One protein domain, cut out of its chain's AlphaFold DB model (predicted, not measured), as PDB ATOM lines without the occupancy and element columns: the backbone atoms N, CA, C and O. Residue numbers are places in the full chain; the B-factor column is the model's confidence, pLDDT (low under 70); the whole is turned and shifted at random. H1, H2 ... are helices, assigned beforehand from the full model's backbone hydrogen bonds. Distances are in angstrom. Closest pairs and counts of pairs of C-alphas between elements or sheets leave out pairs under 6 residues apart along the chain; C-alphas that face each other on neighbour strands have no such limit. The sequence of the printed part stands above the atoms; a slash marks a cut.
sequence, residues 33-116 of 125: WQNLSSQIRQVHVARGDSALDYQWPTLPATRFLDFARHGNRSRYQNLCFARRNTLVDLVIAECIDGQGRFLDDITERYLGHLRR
ATOM      1  N   TRP A  33     160.535 123.387 224.072       89.06
ATOM      2  CA  TRP A  33     160.240 122.716 222.798       89.06
ATOM      3  C   TRP A  33     159.494 121.383 222.979       89.06
ATOM      4  O   TRP A  33     158.606 121.051 222.188       89.06
ATOM      5  N   GLN A  34     159.803 120.627 224.033       88.19
ATOM      6  CA  GLN A  34     159.147 119.356 224.360       88.19
ATOM      7  C   GLN A  34     157.750 119.536 224.966       88.19
ATOM      8  O   GLN A  34     156.918 118.634 224.851       88.19
ATOM      9  N   ASN A  35     157.450 120.700 225.540       93.75
ATOM     10  CA  ASN A  35     156.123 121.025 226.063       93.75
ATOM     11  C   ASN A  35     155.108 121.414 224.974       93.75
ATOM     12  O   ASN A  35     153.906 121.473 225.243       93.75
ATOM     13  N   LEU A  36     155.548 121.641 223.730       91.88
ATOM     14  CA  LEU A  36     154.637 121.821 222.595       91.88
ATOM     15  C   LEU A  36     153.756 120.581 222.402       91.88
ATOM     16  O   LEU A  36     154.189 119.462 222.653       91.88
ATOM     17  N   SER A  37     152.532 120.731 221.895       95.75
ATOM     18  CA  SER A  37     151.710 119.554 221.597       95.75
ATOM     19  C   SER A  37     152.367 118.685 220.518       95.75
ATOM     20  O   SER A  37     153.037 119.184 219.607       95.75
ATOM     21  N   SER A  38     152.154 117.369 220.587       93.31
ATOM     22  CA  SER A  38     152.705 116.427 219.604       93.31
ATOM     23  C   SER A  38     152.302 116.784 218.171       93.31
ATOM     24  O   SER A  38     153.131 116.703 217.268       93.31
ATOM     25  N   GLN A  39     151.066 117.252 217.973       96.00
ATOM     26  CA  GLN A  39     150.559 117.696 216.677       96.00
ATOM     27  C   GLN A  39     151.343 118.897 216.127       96.00
ATOM     28  O   GLN A  39     151.715 118.893 214.956       96.00
ATOM     29  N   ILE A  40     151.621 119.909 216.958       94.94
ATOM     30  CA  ILE A  40     152.388 121.090 216.534       94.94
ATOM     31  C   ILE A  40     153.805 120.673 216.146       94.94
ATOM     32  O   ILE A  40     154.273 121.034 215.066       94.94
ATOM     33  N   ARG A  41     154.460 119.858 216.981       94.56
ATOM     34  CA  ARG A  41     155.810 119.366 216.687       94.56
ATOM     35  C   ARG A  41     155.866 118.620 215.359       94.56
ATOM     36  O   ARG A  41     156.699 118.944 214.523       94.56
ATOM     37  N   GLN A  42     154.946 117.682 215.137       95.38
ATOM     38  CA  GLN A  42     154.895 116.896 213.901       95.38
ATOM     39  C   GLN A  42     154.692 117.772 212.662       95.38
ATOM     40  O   GLN A  42     155.367 117.566 211.658       95.38
ATOM     41  N   VAL A  43     153.807 118.774 212.729       96.81
ATOM     42  CA  VAL A  43     153.581 119.696 211.604       96.81
ATOM     43  C   VAL A  43     154.849 120.473 211.260       96.81
ATOM     44  O   VAL A  43     155.177 120.607 210.084       96.81
ATOM     45  N   HIS A  44     155.560 120.991 212.260       95.12
ATOM     46  CA  HIS A  44     156.770 121.772 212.013       95.12
ATOM     47  C   HIS A  44     157.950 120.915 211.554       95.12
ATOM     48  O   HIS A  44     158.654 121.327 210.639       95.12
ATOM     49  N   VAL A  45     158.114 119.708 212.101       95.38
ATOM     50  CA  VAL A  45     159.130 118.759 211.621       95.38
ATOM     51  C   VAL A  45     158.858 118.374 210.165       95.38
ATOM     52  O   VAL A  45     159.756 118.488 209.341       95.38
ATOM     53  N   ALA A  46     157.609 118.060 209.800       95.94
ATOM     54  CA  ALA A  46     157.258 117.730 208.416       95.94
ATOM     55  C   ALA A  46     157.489 118.899 207.434       95.94
ATOM     56  O   ALA A  46     157.839 118.684 206.270       95.94
ATOM     57  N   ARG A  47     157.302 120.148 207.888       95.75
ATOM     58  CA  ARG A  47     157.660 121.342 207.103       95.75
ATOM     59  C   ARG A  47     159.167 121.470 206.922       95.75
ATOM     60  O   ARG A  47     159.591 121.767 205.812       95.75
ATOM     61  N   GLY A  48     159.945 121.214 207.973       94.75
ATOM     62  CA  GLY A  48     161.403 121.137 207.895       94.75
ATOM     63  C   GLY A  48     161.865 120.069 206.910       94.75
ATOM     64  O   GLY A  48     162.657 120.365 206.025       94.75
ATOM     65  N   ASP A  49     161.303 118.860 206.991       94.75
ATOM     66  CA  ASP A  49     161.624 117.763 206.070       94.75
ATOM     67  C   ASP A  49     161.319 118.158 204.615       94.75
ATOM     68  O   ASP A  49     162.144 117.975 203.727       94.75
ATOM     69  N   SER A  50     160.170 118.799 204.370       94.06
ATOM     70  CA  SER A  50     159.815 119.315 203.037       94.06
ATOM     71  C   SER A  50     160.731 120.454 202.564       94.06
ATOM     72  O   SER A  50     160.823 120.724 201.366       94.06
ATOM     73  N   ALA A  51     161.367 121.164 203.499       93.44
ATOM     74  CA  ALA A  51     162.259 122.278 203.216       93.44
ATOM     75  C   ALA A  51     163.686 121.830 202.862       93.44
ATOM     76  O   ALA A  51     164.377 122.593 202.186       93.44
ATOM     77  N   LEU A  52     164.101 120.615 203.245       91.19
ATOM     78  CA  LEU A  52     165.389 120.027 202.846       91.19
ATOM     79  C   LEU A  52     165.481 119.869 201.318       91.19
ATOM     80  O   LEU A  52     166.486 120.209 200.706       91.19
ATOM     81  N   ASP A  53     164.386 119.466 200.670       87.31
ATOM     82  CA  ASP A  53     164.331 119.310 199.209       87.31
ATOM     83  C   ASP A  53     164.028 120.625 198.459       87.31
ATOM     84  O   ASP A  53     163.848 120.648 197.231       87.31
ATOM     85  N   TYR A  54     163.929 121.753 199.172       90.06
ATOM     86  CA  TYR A  54     163.470 123.001 198.578       90.06
ATOM     87  C   TYR A  54     164.495 123.602 197.611       90.06
ATOM     88  O   TYR A  54     165.605 124.000 197.967       90.06
ATOM     89  N   GLN A  55     164.065 123.795 196.365       88.19
ATOM     90  CA  GLN A  55     164.861 124.475 195.350       88.19
ATOM     91  C   GLN A  55     164.827 125.990 195.561       88.19
ATOM     92  O   GLN A  55     163.859 126.675 195.222       88.19
ATOM     93  N   TRP A  56     165.919 126.531 196.094       86.75
ATOM     94  CA  TRP A  56     166.040 127.945 196.430       86.75
ATOM     95  C   TRP A  56     165.997 128.847 195.188       86.75
ATOM     96  O   TRP A  56     166.974 128.911 194.429       86.75
ATOM     97  N   PRO A  57     164.923 129.634 194.980       85.81
ATOM     98  CA  PRO A  57     164.802 130.443 193.782       85.81
ATOM     99  C   PRO A  57     165.850 131.550 193.794       85.81
ATOM    100  O   PRO A  57     166.102 132.183 194.824       85.81
ATOM    101  N   THR A  58     166.451 131.839 192.641       86.75
ATOM    102  CA  THR A  58     167.332 133.006 192.516       86.75
ATOM    103  C   THR A  58     166.553 134.304 192.757       86.75
ATOM    104  O   THR A  58     165.335 134.358 192.586       86.75
ATOM    105  N   LEU A  59     167.255 135.364 193.166       87.75
ATOM    106  CA  LEU A  59     166.691 136.708 193.315       87.75
ATOM    107  C   LEU A  59     167.312 137.628 192.259       87.75
ATOM    108  O   LEU A  59     168.292 138.313 192.552       87.75
ATOM    109  N   PRO A  60     166.813 137.623 191.008       87.81
ATOM    110  CA  PRO A  60     167.355 138.487 189.973       87.81
ATOM    111  C   PRO A  60     167.170 139.958 190.343       87.81
ATOM    112  O   PRO A  60     166.062 140.377 190.688       87.81
ATOM    113  N   ALA A  61     168.215 140.768 190.172       86.69
ATOM    114  CA  ALA A  61     168.119 142.221 190.332       86.69
ATOM    115  C   ALA A  61     167.055 142.832 189.399       86.69
ATOM    116  O   ALA A  61     166.395 143.805 189.748       86.69
ATOM    117  N   THR A  62     166.801 142.211 188.243       88.06
ATOM    118  CA  THR A  62     165.724 142.620 187.331       88.06
ATOM    119  C   THR A  62     164.344 142.556 187.980       88.06
ATOM    120  O   THR A  62     163.538 143.444 187.735       88.06
ATOM    121  N   ARG A  63     164.085 141.577 188.861       88.75
ATOM    122  CA  ARG A  63     162.824 141.489 189.618       88.75
ATOM    123  C   ARG A  63     162.694 142.597 190.650       88.75
ATOM    124  O   ARG A  63     161.584 143.046 190.900       88.75
ATOM    125  N   PHE A  64     163.801 143.057 191.228       86.81
ATOM    126  CA  PHE A  64     163.789 144.218 192.116       86.81
ATOM    127  C   PHE A  64     163.414 145.502 191.353       86.81
ATOM    128  O   PHE A  64     162.622 146.309 191.836       86.81
ATOM    129  N   LEU A  65     163.906 145.651 190.119       92.25
ATOM    130  CA  LEU A  65     163.605 146.803 189.264       92.25
ATOM    131  C   LEU A  65     162.153 146.844 188.755       92.25
ATOM    132  O   LEU A  65     161.717 147.909 188.314       92.25
ATOM    133  N   ASP A  66     161.385 145.749 188.842       90.12
ATOM    134  CA  ASP A  66     159.954 145.738 188.483       90.12
ATOM    135  C   ASP A  66     159.164 146.792 189.283       90.12
ATOM    136  O   ASP A  66     158.224 147.387 188.755       90.12
ATOM    137  N   PHE A  67     159.568 147.085 190.526       88.69
ATOM    138  CA  PHE A  67     158.935 148.139 191.317       88.69
ATOM    139  C   PHE A  67     159.190 149.528 190.723       88.69
ATOM    140  O   PHE A  67     158.247 150.284 190.511       88.69
ATOM    141  N   ALA A  68     160.443 149.842 190.386       89.88
ATOM    142  CA  ALA A  68     160.800 151.132 189.800       89.88
ATOM    143  C   ALA A  68     160.187 151.337 188.403       89.88
ATOM    144  O   ALA A  68     159.874 152.460 188.023       89.88
ATOM    145  N   ARG A  69     160.017 150.256 187.632       93.62
ATOM    146  CA  ARG A  69     159.532 150.313 186.242       93.62
ATOM    147  C   ARG A  69     158.015 150.243 186.116       93.62
ATOM    148  O   ARG A  69     157.449 150.849 185.213       93.62
ATOM    149  N   HIS A  70     157.367 149.457 186.970       93.00
ATOM    150  CA  HIS A  70     155.962 149.073 186.808       93.00
ATOM    151  C   HIS A  70     155.155 149.183 188.108       93.00
ATOM    152  O   HIS A  70     154.004 148.757 188.146       93.00
ATOM    153  N   GLY A  71     155.752 149.676 189.198       91.25
ATOM    154  CA  GLY A  71     155.114 149.746 190.515       91.25
ATOM    155  C   GLY A  71     154.885 148.385 191.183       91.25
ATOM    156  O   GLY A  71     154.308 148.317 192.265       91.25
ATOM    157  N   ASN A  72     155.332 147.275 190.580       91.50
ATOM    158  CA  ASN A  72     155.060 145.934 191.093       91.50
ATOM    159  C   ASN A  72     156.166 145.457 192.044       91.50
ATOM    160  O   ASN A  72     157.222 144.996 191.617       91.50
ATOM    161  N   ARG A  73     155.890 145.517 193.350       90.50
ATOM    162  CA  ARG A  73     156.778 144.995 194.402       90.50
ATOM    163  C   ARG A  73     156.595 143.495 194.658       90.50
ATOM    164  O   ARG A  73     157.537 142.817 195.077       90.50
ATOM    165  N   SER A  74     155.392 142.974 194.426       93.56
ATOM    166  CA  SER A  74     154.977 141.646 194.889       93.56
ATOM    167  C   SER A  74     155.823 140.520 194.304       93.56
ATOM    168  O   SER A  74     156.133 139.566 195.005       93.56
ATOM    169  N   ARG A  75     156.273 140.631 193.049       90.81
ATOM    170  CA  ARG A  75     157.082 139.582 192.401       90.81
ATOM    171  C   ARG A  75     158.404 139.321 193.117       90.81
ATOM    172  O   ARG A  75     158.730 138.173 193.401       90.81
ATOM    173  N   TYR A  76     159.152 140.380 193.421       91.88
ATOM    174  CA  TYR A  76     160.394 140.260 194.181       91.88
ATOM    175  C   TYR A  76     160.115 139.840 195.627       91.88
ATOM    176  O   TYR A  76     160.762 138.936 196.152       91.88
ATOM    177  N   GLN A  77     159.110 140.461 196.252       92.38
ATOM    178  CA  GLN A  77     158.720 140.168 197.628       92.38
ATOM    179  C   GLN A  77     158.363 138.691 197.829       92.38
ATOM    180  O   GLN A  77     158.840 138.090 198.785       92.38
ATOM    181  N   ASN A  78     157.585 138.097 196.923       94.12
ATOM    182  CA  ASN A  78     157.164 136.701 197.019       94.12
ATOM    183  C   ASN A  78     158.360 135.745 196.987       94.12
ATOM    184  O   ASN A  78     158.411 134.817 197.787       94.12
ATOM    185  N   LEU A  79     159.358 135.998 196.131       92.50
ATOM    186  CA  LEU A  79     160.582 135.189 196.093       92.50
ATOM    187  C   LEU A  79     161.398 135.337 197.382       92.50
ATOM    188  O   LEU A  79     161.887 134.350 197.930       92.50
ATOM    189  N   CYS A  80     161.529 136.561 197.895       91.44
ATOM    190  CA  CYS A  80     162.211 136.814 199.164       91.44
ATOM    191  C   CYS A  80     161.506 136.142 200.347       91.44
ATOM    192  O   CYS A  80     162.172 135.591 201.221       91.44
ATOM    193  N   PHE A  81     160.173 136.181 200.380       93.44
ATOM    194  CA  PHE A  81     159.372 135.564 201.435       93.44
ATOM    195  C   PHE A  81     159.380 134.048 201.351       93.44
ATOM    196  O   PHE A  81     159.538 133.421 202.387       93.44
ATOM    197  N   ALA A  82     159.312 133.463 200.154       92.62
ATOM    198  CA  ALA A  82     159.445 132.020 199.991       92.62
ATOM    199  C   ALA A  82     160.769 131.529 200.592       92.62
ATOM    200  O   ALA A  82     160.761 130.691 201.483       92.62
ATOM    201  N   ARG A  83     161.893 132.168 200.229       92.44
ATOM    202  CA  ARG A  83     163.208 131.858 200.817       92.44
ATOM    203  C   ARG A  83     163.209 132.028 202.341       92.44
ATOM    204  O   ARG A  83     163.721 131.182 203.062       92.44
ATOM    205  N   ARG A  84     162.672 133.139 202.851       92.38
ATOM    206  CA  ARG A  84     162.644 133.387 204.299       92.38
ATOM    207  C   ARG A  84     161.831 132.325 205.037       92.38
ATOM    208  O   ARG A  84     162.296 131.837 206.054       92.38
ATOM    209  N   ASN A  85     160.655 131.984 204.527       94.31
ATOM    210  CA  ASN A  85     159.751 131.040 205.169       94.31
ATOM    211  C   ASN A  85     160.349 129.633 205.181       94.31
ATOM    212  O   ASN A  85     160.366 129.021 206.238       94.31
ATOM    213  N   THR A  86     160.953 129.183 204.075       94.31
ATOM    214  CA  THR A  86     161.678 127.903 204.041       94.31
ATOM    215  C   THR A  86     162.793 127.857 205.088       94.31
ATOM    216  O   THR A  86     162.939 126.866 205.792       94.31
ATOM    217  N   LEU A  87     163.567 128.941 205.237       93.50
ATOM    218  CA  LEU A  87     164.618 128.998 206.258       93.50
ATOM    219  C   LEU A  87     164.034 128.943 207.676       93.50
ATOM    220  O   LEU A  87     164.589 128.278 208.540       93.50
ATOM    221  N   VAL A  88     162.918 129.637 207.912       93.25
ATOM    222  CA  VAL A  88     162.205 129.592 209.195       93.25
ATOM    223  C   VAL A  88     161.704 128.179 209.490       93.25
ATOM    224  O   VAL A  88     161.846 127.728 210.621       93.25
ATOM    225  N   ASP A  89     161.171 127.469 208.495       95.12
ATOM    226  CA  ASP A  89     160.707 126.091 208.661       95.12
ATOM    227  C   ASP A  89     161.861 125.152 209.054       95.12
ATOM    228  O   ASP A  89     161.707 124.390 210.006       95.12
ATOM    229  N   LEU A  90     163.034 125.268 208.413       93.38
ATOM    230  CA  LEU A  90     164.241 124.514 208.790       93.38
ATOM    231  C   LEU A  90     164.689 124.820 210.227       93.38
ATOM    232  O   LEU A  90     164.954 123.907 211.002       93.38
ATOM    233  N   VAL A  91     164.746 126.103 210.602       92.56
ATOM    234  CA  VAL A  91     165.191 126.522 211.942       92.56
ATOM    235  C   VAL A  91     164.225 126.047 213.025       92.56
ATOM    236  O   VAL A  91     164.662 125.533 214.047       92.56
ATOM    237  N   ILE A  92     162.912 126.187 212.819       92.81
ATOM    238  CA  ILE A  92     161.919 125.723 213.797       92.81
ATOM    239  C   ILE A  92     161.954 124.195 213.908       92.81
ATOM    240  O   ILE A  92     161.851 123.670 215.017       92.81
ATOM    241  N   ALA A  93     162.111 123.481 212.790       93.94
ATOM    242  CA  ALA A  93     162.249 122.031 212.809       93.94
ATOM    243  C   ALA A  93     163.497 121.593 213.588       93.94
ATOM    244  O   ALA A  93     163.386 120.707 214.430       93.94
ATOM    245  N   GLU A  94     164.638 122.265 213.405       91.62
ATOM    246  CA  GLU A  94     165.851 122.021 214.195       91.62
ATOM    247  C   GLU A  94     165.640 122.317 215.681       91.62
ATOM    248  O   GLU A  94     165.988 121.497 216.525       91.62
ATOM    249  N   CYS A  95     164.997 123.438 216.026       91.38
ATOM    250  CA  CYS A  95     164.664 123.749 217.415       91.38
ATOM    251  C   CYS A  95     163.770 122.675 218.048       91.38
ATOM    252  O   CYS A  95     163.887 122.398 219.236       91.38
ATOM    253  N   ILE A  96     162.886 122.038 217.284       91.69
ATOM    254  CA  ILE A  96     162.020 120.978 217.804       91.69
ATOM    255  C   ILE A  96     162.764 119.640 217.889       91.69
ATOM    256  O   ILE A  96     162.647 118.963 218.910       91.69
ATOM    257  N   ASP A  97     163.542 119.273 216.872       88.88
ATOM    258  CA  ASP A  97     164.224 117.975 216.769       88.88
ATOM    259  C   ASP A  97     165.490 117.913 217.646       88.88
ATOM    260  O   ASP A  97     165.671 116.998 218.453       88.88
ATOM    261  N   GLY A  98     166.344 118.938 217.559       85.19
ATOM    262  CA  GLY A  98     167.593 119.061 218.316       85.19
ATOM    263  C   GLY A  98     168.643 117.999 217.976       85.19
ATOM    264  O   GLY A  98     169.483 117.692 218.819       85.19
ATOM    265  N   GLN A  99     168.560 117.393 216.788       85.12
ATOM    266  CA  GLN A  99     169.445 116.311 216.330       85.12
ATOM    267  C   GLN A  99     170.497 116.773 215.309       85.12
ATOM    268  O   GLN A  99     171.314 115.970 214.867       85.12
ATOM    269  N   GLY A 100     170.477 118.041 214.897       86.75
ATOM    270  CA  GLY A 100     171.402 118.601 213.918       86.75
ATOM    271  C   GLY A 100     171.057 118.309 212.456       86.75
ATOM    272  O   GLY A 100     171.836 118.656 211.572       86.75
ATOM    273  N   ARG A 101     169.909 117.679 212.179       89.94
ATOM    274  CA  ARG A 101     169.517 117.214 210.837       89.94
ATOM    275  C   ARG A 101     169.323 118.340 209.828       89.94
ATOM    276  O   ARG A 101     169.483 118.100 208.637       89.94
ATOM    277  N   PHE A 102     168.975 119.539 210.284       90.44
ATOM    278  CA  PHE A 102     168.714 120.681 209.408       90.44
ATOM    279  C   PHE A 102     169.874 121.691 209.401       90.44
ATOM    280  O   PHE A 102     169.832 122.669 208.654       90.44
ATOM    281  N   LEU A 103     170.914 121.487 210.224       88.44
ATOM    282  CA  LEU A 103     172.007 122.451 210.403       88.44
ATOM    283  C   LEU A 103     172.841 122.662 209.140       88.44
ATOM    284  O   LEU A 103     173.244 123.799 208.879       88.44
ATOM    285  N   ASP A 104     173.079 121.609 208.360       87.12
ATOM    286  CA  ASP A 104     173.855 121.701 207.122       87.12
ATOM    287  C   ASP A 104     173.130 122.585 206.099       87.12
ATOM    288  O   ASP A 104     173.691 123.586 205.653       87.12
ATOM    289  N   ASP A 105     171.848 122.327 205.829       86.75
ATOM    290  CA  ASP A 105     171.026 123.147 204.933       86.75
ATOM    291  C   ASP A 105     170.876 124.596 205.407       86.75
ATOM    292  O   ASP A 105     170.960 125.538 204.609       86.75
ATOM    293  N   ILE A 106     170.701 124.812 206.717       87.00
ATOM    294  CA  ILE A 106     170.690 126.160 207.300       87.00
ATOM    295  C   ILE A 106     172.027 126.854 206.997       87.00
ATOM    296  O   ILE A 106     172.047 127.971 206.464       87.00
ATOM    297  N   THR A 107     173.150 126.195 207.285       84.38
ATOM    298  CA  THR A 107     174.498 126.762 207.155       84.38
ATOM    299  C   THR A 107     174.866 127.032 205.699       84.38
ATOM    300  O   THR A 107     175.287 128.146 205.360       84.38
ATOM    301  N   GLU A 108     174.644 126.069 204.805       81.00
ATOM    302  CA  GLU A 108     174.841 126.237 203.366       81.00
ATOM    303  C   GLU A 108     174.001 127.390 202.824       81.00
ATOM    304  O   GLU A 108     174.454 128.168 201.976       81.00
ATOM    305  N   ARG A 109     172.785 127.576 203.345       73.69
ATOM    306  CA  ARG A 109     171.914 128.657 202.899       73.69
ATOM    307  C   ARG A 109     172.393 130.038 203.343       73.69
ATOM    308  O   ARG A 109     172.292 130.987 202.542       73.69
ATOM    309  N   TYR A 110     172.904 130.159 204.568       66.44
ATOM    310  CA  TYR A 110     173.523 131.385 205.082       66.44
ATOM    311  C   TYR A 110     174.812 131.725 204.318       66.44
ATOM    312  O   TYR A 110     174.989 132.866 203.885       66.44
ATOM    313  N   LEU A 111     175.666 130.735 204.048       58.69
ATOM    314  CA  LEU A 111     176.943 130.930 203.347       58.69
ATOM    315  C   LEU A 111     176.797 131.056 201.824       58.69
ATOM    316  O   LEU A 111     177.591 131.734 201.166       58.69
ATOM    317  N   GLY A 112     175.751 130.477 201.236       54.91
ATOM    318  CA  GLY A 112     175.509 130.478 199.792       54.91
ATOM    319  C   GLY A 112     175.302 131.872 199.191       54.91
ATOM    320  O   GLY A 112     175.475 132.053 197.984       54.91
ATOM    321  N   HIS A 113     174.977 132.884 200.009       50.31
ATOM    322  CA  HIS A 113     174.938 134.277 199.547       50.31
ATOM    323  C   HIS A 113     176.346 134.852 199.307       50.31
ATOM    324  O   HIS A 113     176.537 135.595 198.347       50.31
ATOM    325  N   LEU A 114     177.340 134.451 200.109       42.00
ATOM    326  CA  LEU A 114     178.738 134.868 199.955       42.00
ATOM    327  C   LEU A 114     179.468 134.036 198.898       42.00
ATOM    328  O   LEU A 114     180.236 134.584 198.109       42.00
ATOM    329  N   ARG A 115     179.172 132.733 198.796       41.56
ATOM    330  CA  ARG A 115     179.822 131.839 197.824       41.56
ATOM    331  C   ARG A 115     179.607 132.284 196.372       41.56
ATOM    332  O   ARG A 115     180.529 132.204 195.572       41.56
ATOM    333  N   ARG A 116     178.432 132.821 196.028       44.16
ATOM    334  CA  ARG A 116     178.138 133.312 194.667       44.16
ATOM    335  C   ARG A 116     178.839 134.637 194.325       44.16
ATOM    336  O   ARG A 116     179.011 134.933 193.148       44.16
TER     337      ARG A 116
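What this domain is: This is residues 33 to 116 of the 125 residues of an uncharacterized protein of Candidatus Poribacteria bacterium (UniProt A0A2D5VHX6). What shape do these atoms make? One long helix, H3, forms the long axis; H1 crosses its latter half, and the short H2 packs on its beginning. H4 folds back from the far end of H3 as a helical hairpin, and its residues 111 to 116 stick out. What is it made of, and how large is it? The printed part has 84 residues with four named helices, H1, H2, H3 and H4 in chain order, and no named strand, which is the class all helix. It is loose, with a radius of gyration of the C-alphas of 15.6 A, and elongated, spanning 49 by 28 by 17 A.

How they stand to each other: What does the first helix meet? H1, residues 38 to 52, touches H3, residues 74 to 97, with the closest C-alphas, those of Gly 48 and Leu 90, 4.5 A apart. They run opposite ways at a steep tilt of 57 degrees, and H3 touches H1 with residues 86 to 97 alone. Where does the next helix sit? H2, residues 61 to 70, is apart from H1 but touches residues 75 to 76 of H3, opposite ways at a steep tilt of 45 degrees; the closest C-alphas, those of Arg 63 and Tyr 76, are 5.3 A apart. How does the last helix return? H4, residues 103 to 116, forms a hairpin with H3, opposite ways at a shallow tilt of 34 degrees, only just short of steep; the closest C-alphas, those of Leu 87 and Ile 106, are 6.8 A apart. H3 is the hub, touching three helices, while H4 is apart from H2. Are the helix backbones complete? Every O i to N i+4 pair is within hydrogen-bond range in H1, against 4 of 6 in H2, 19 of 20 in H3 and 7 of 10 in H4.

Where its parts are: Where does the first helix begin? C-alpha 38 of H1 is at (152.705, 116.427, 219.604), and H1 measures 21.3 A from first to last C-alpha. How long are the others? H2 measures 14.4 A, H3 33.5 A and H4 20.1 A. Where does H4 end? Its C-alpha 116 is at (178.138, 133.312, 194.667).

The domain as a whole: Which C-alphas are farthest apart? Those of Asn 35 and Arg 69, 49.5 A. Is the printed part continuous? It has no cut; the links H2 to H3 and H3 to H4 are tight, and that from H1 to H2 is short, with 8 residues. Where is confidence low? The mean pLDDT of the printed part is 87.6, and residues 110 to 116 are under 70.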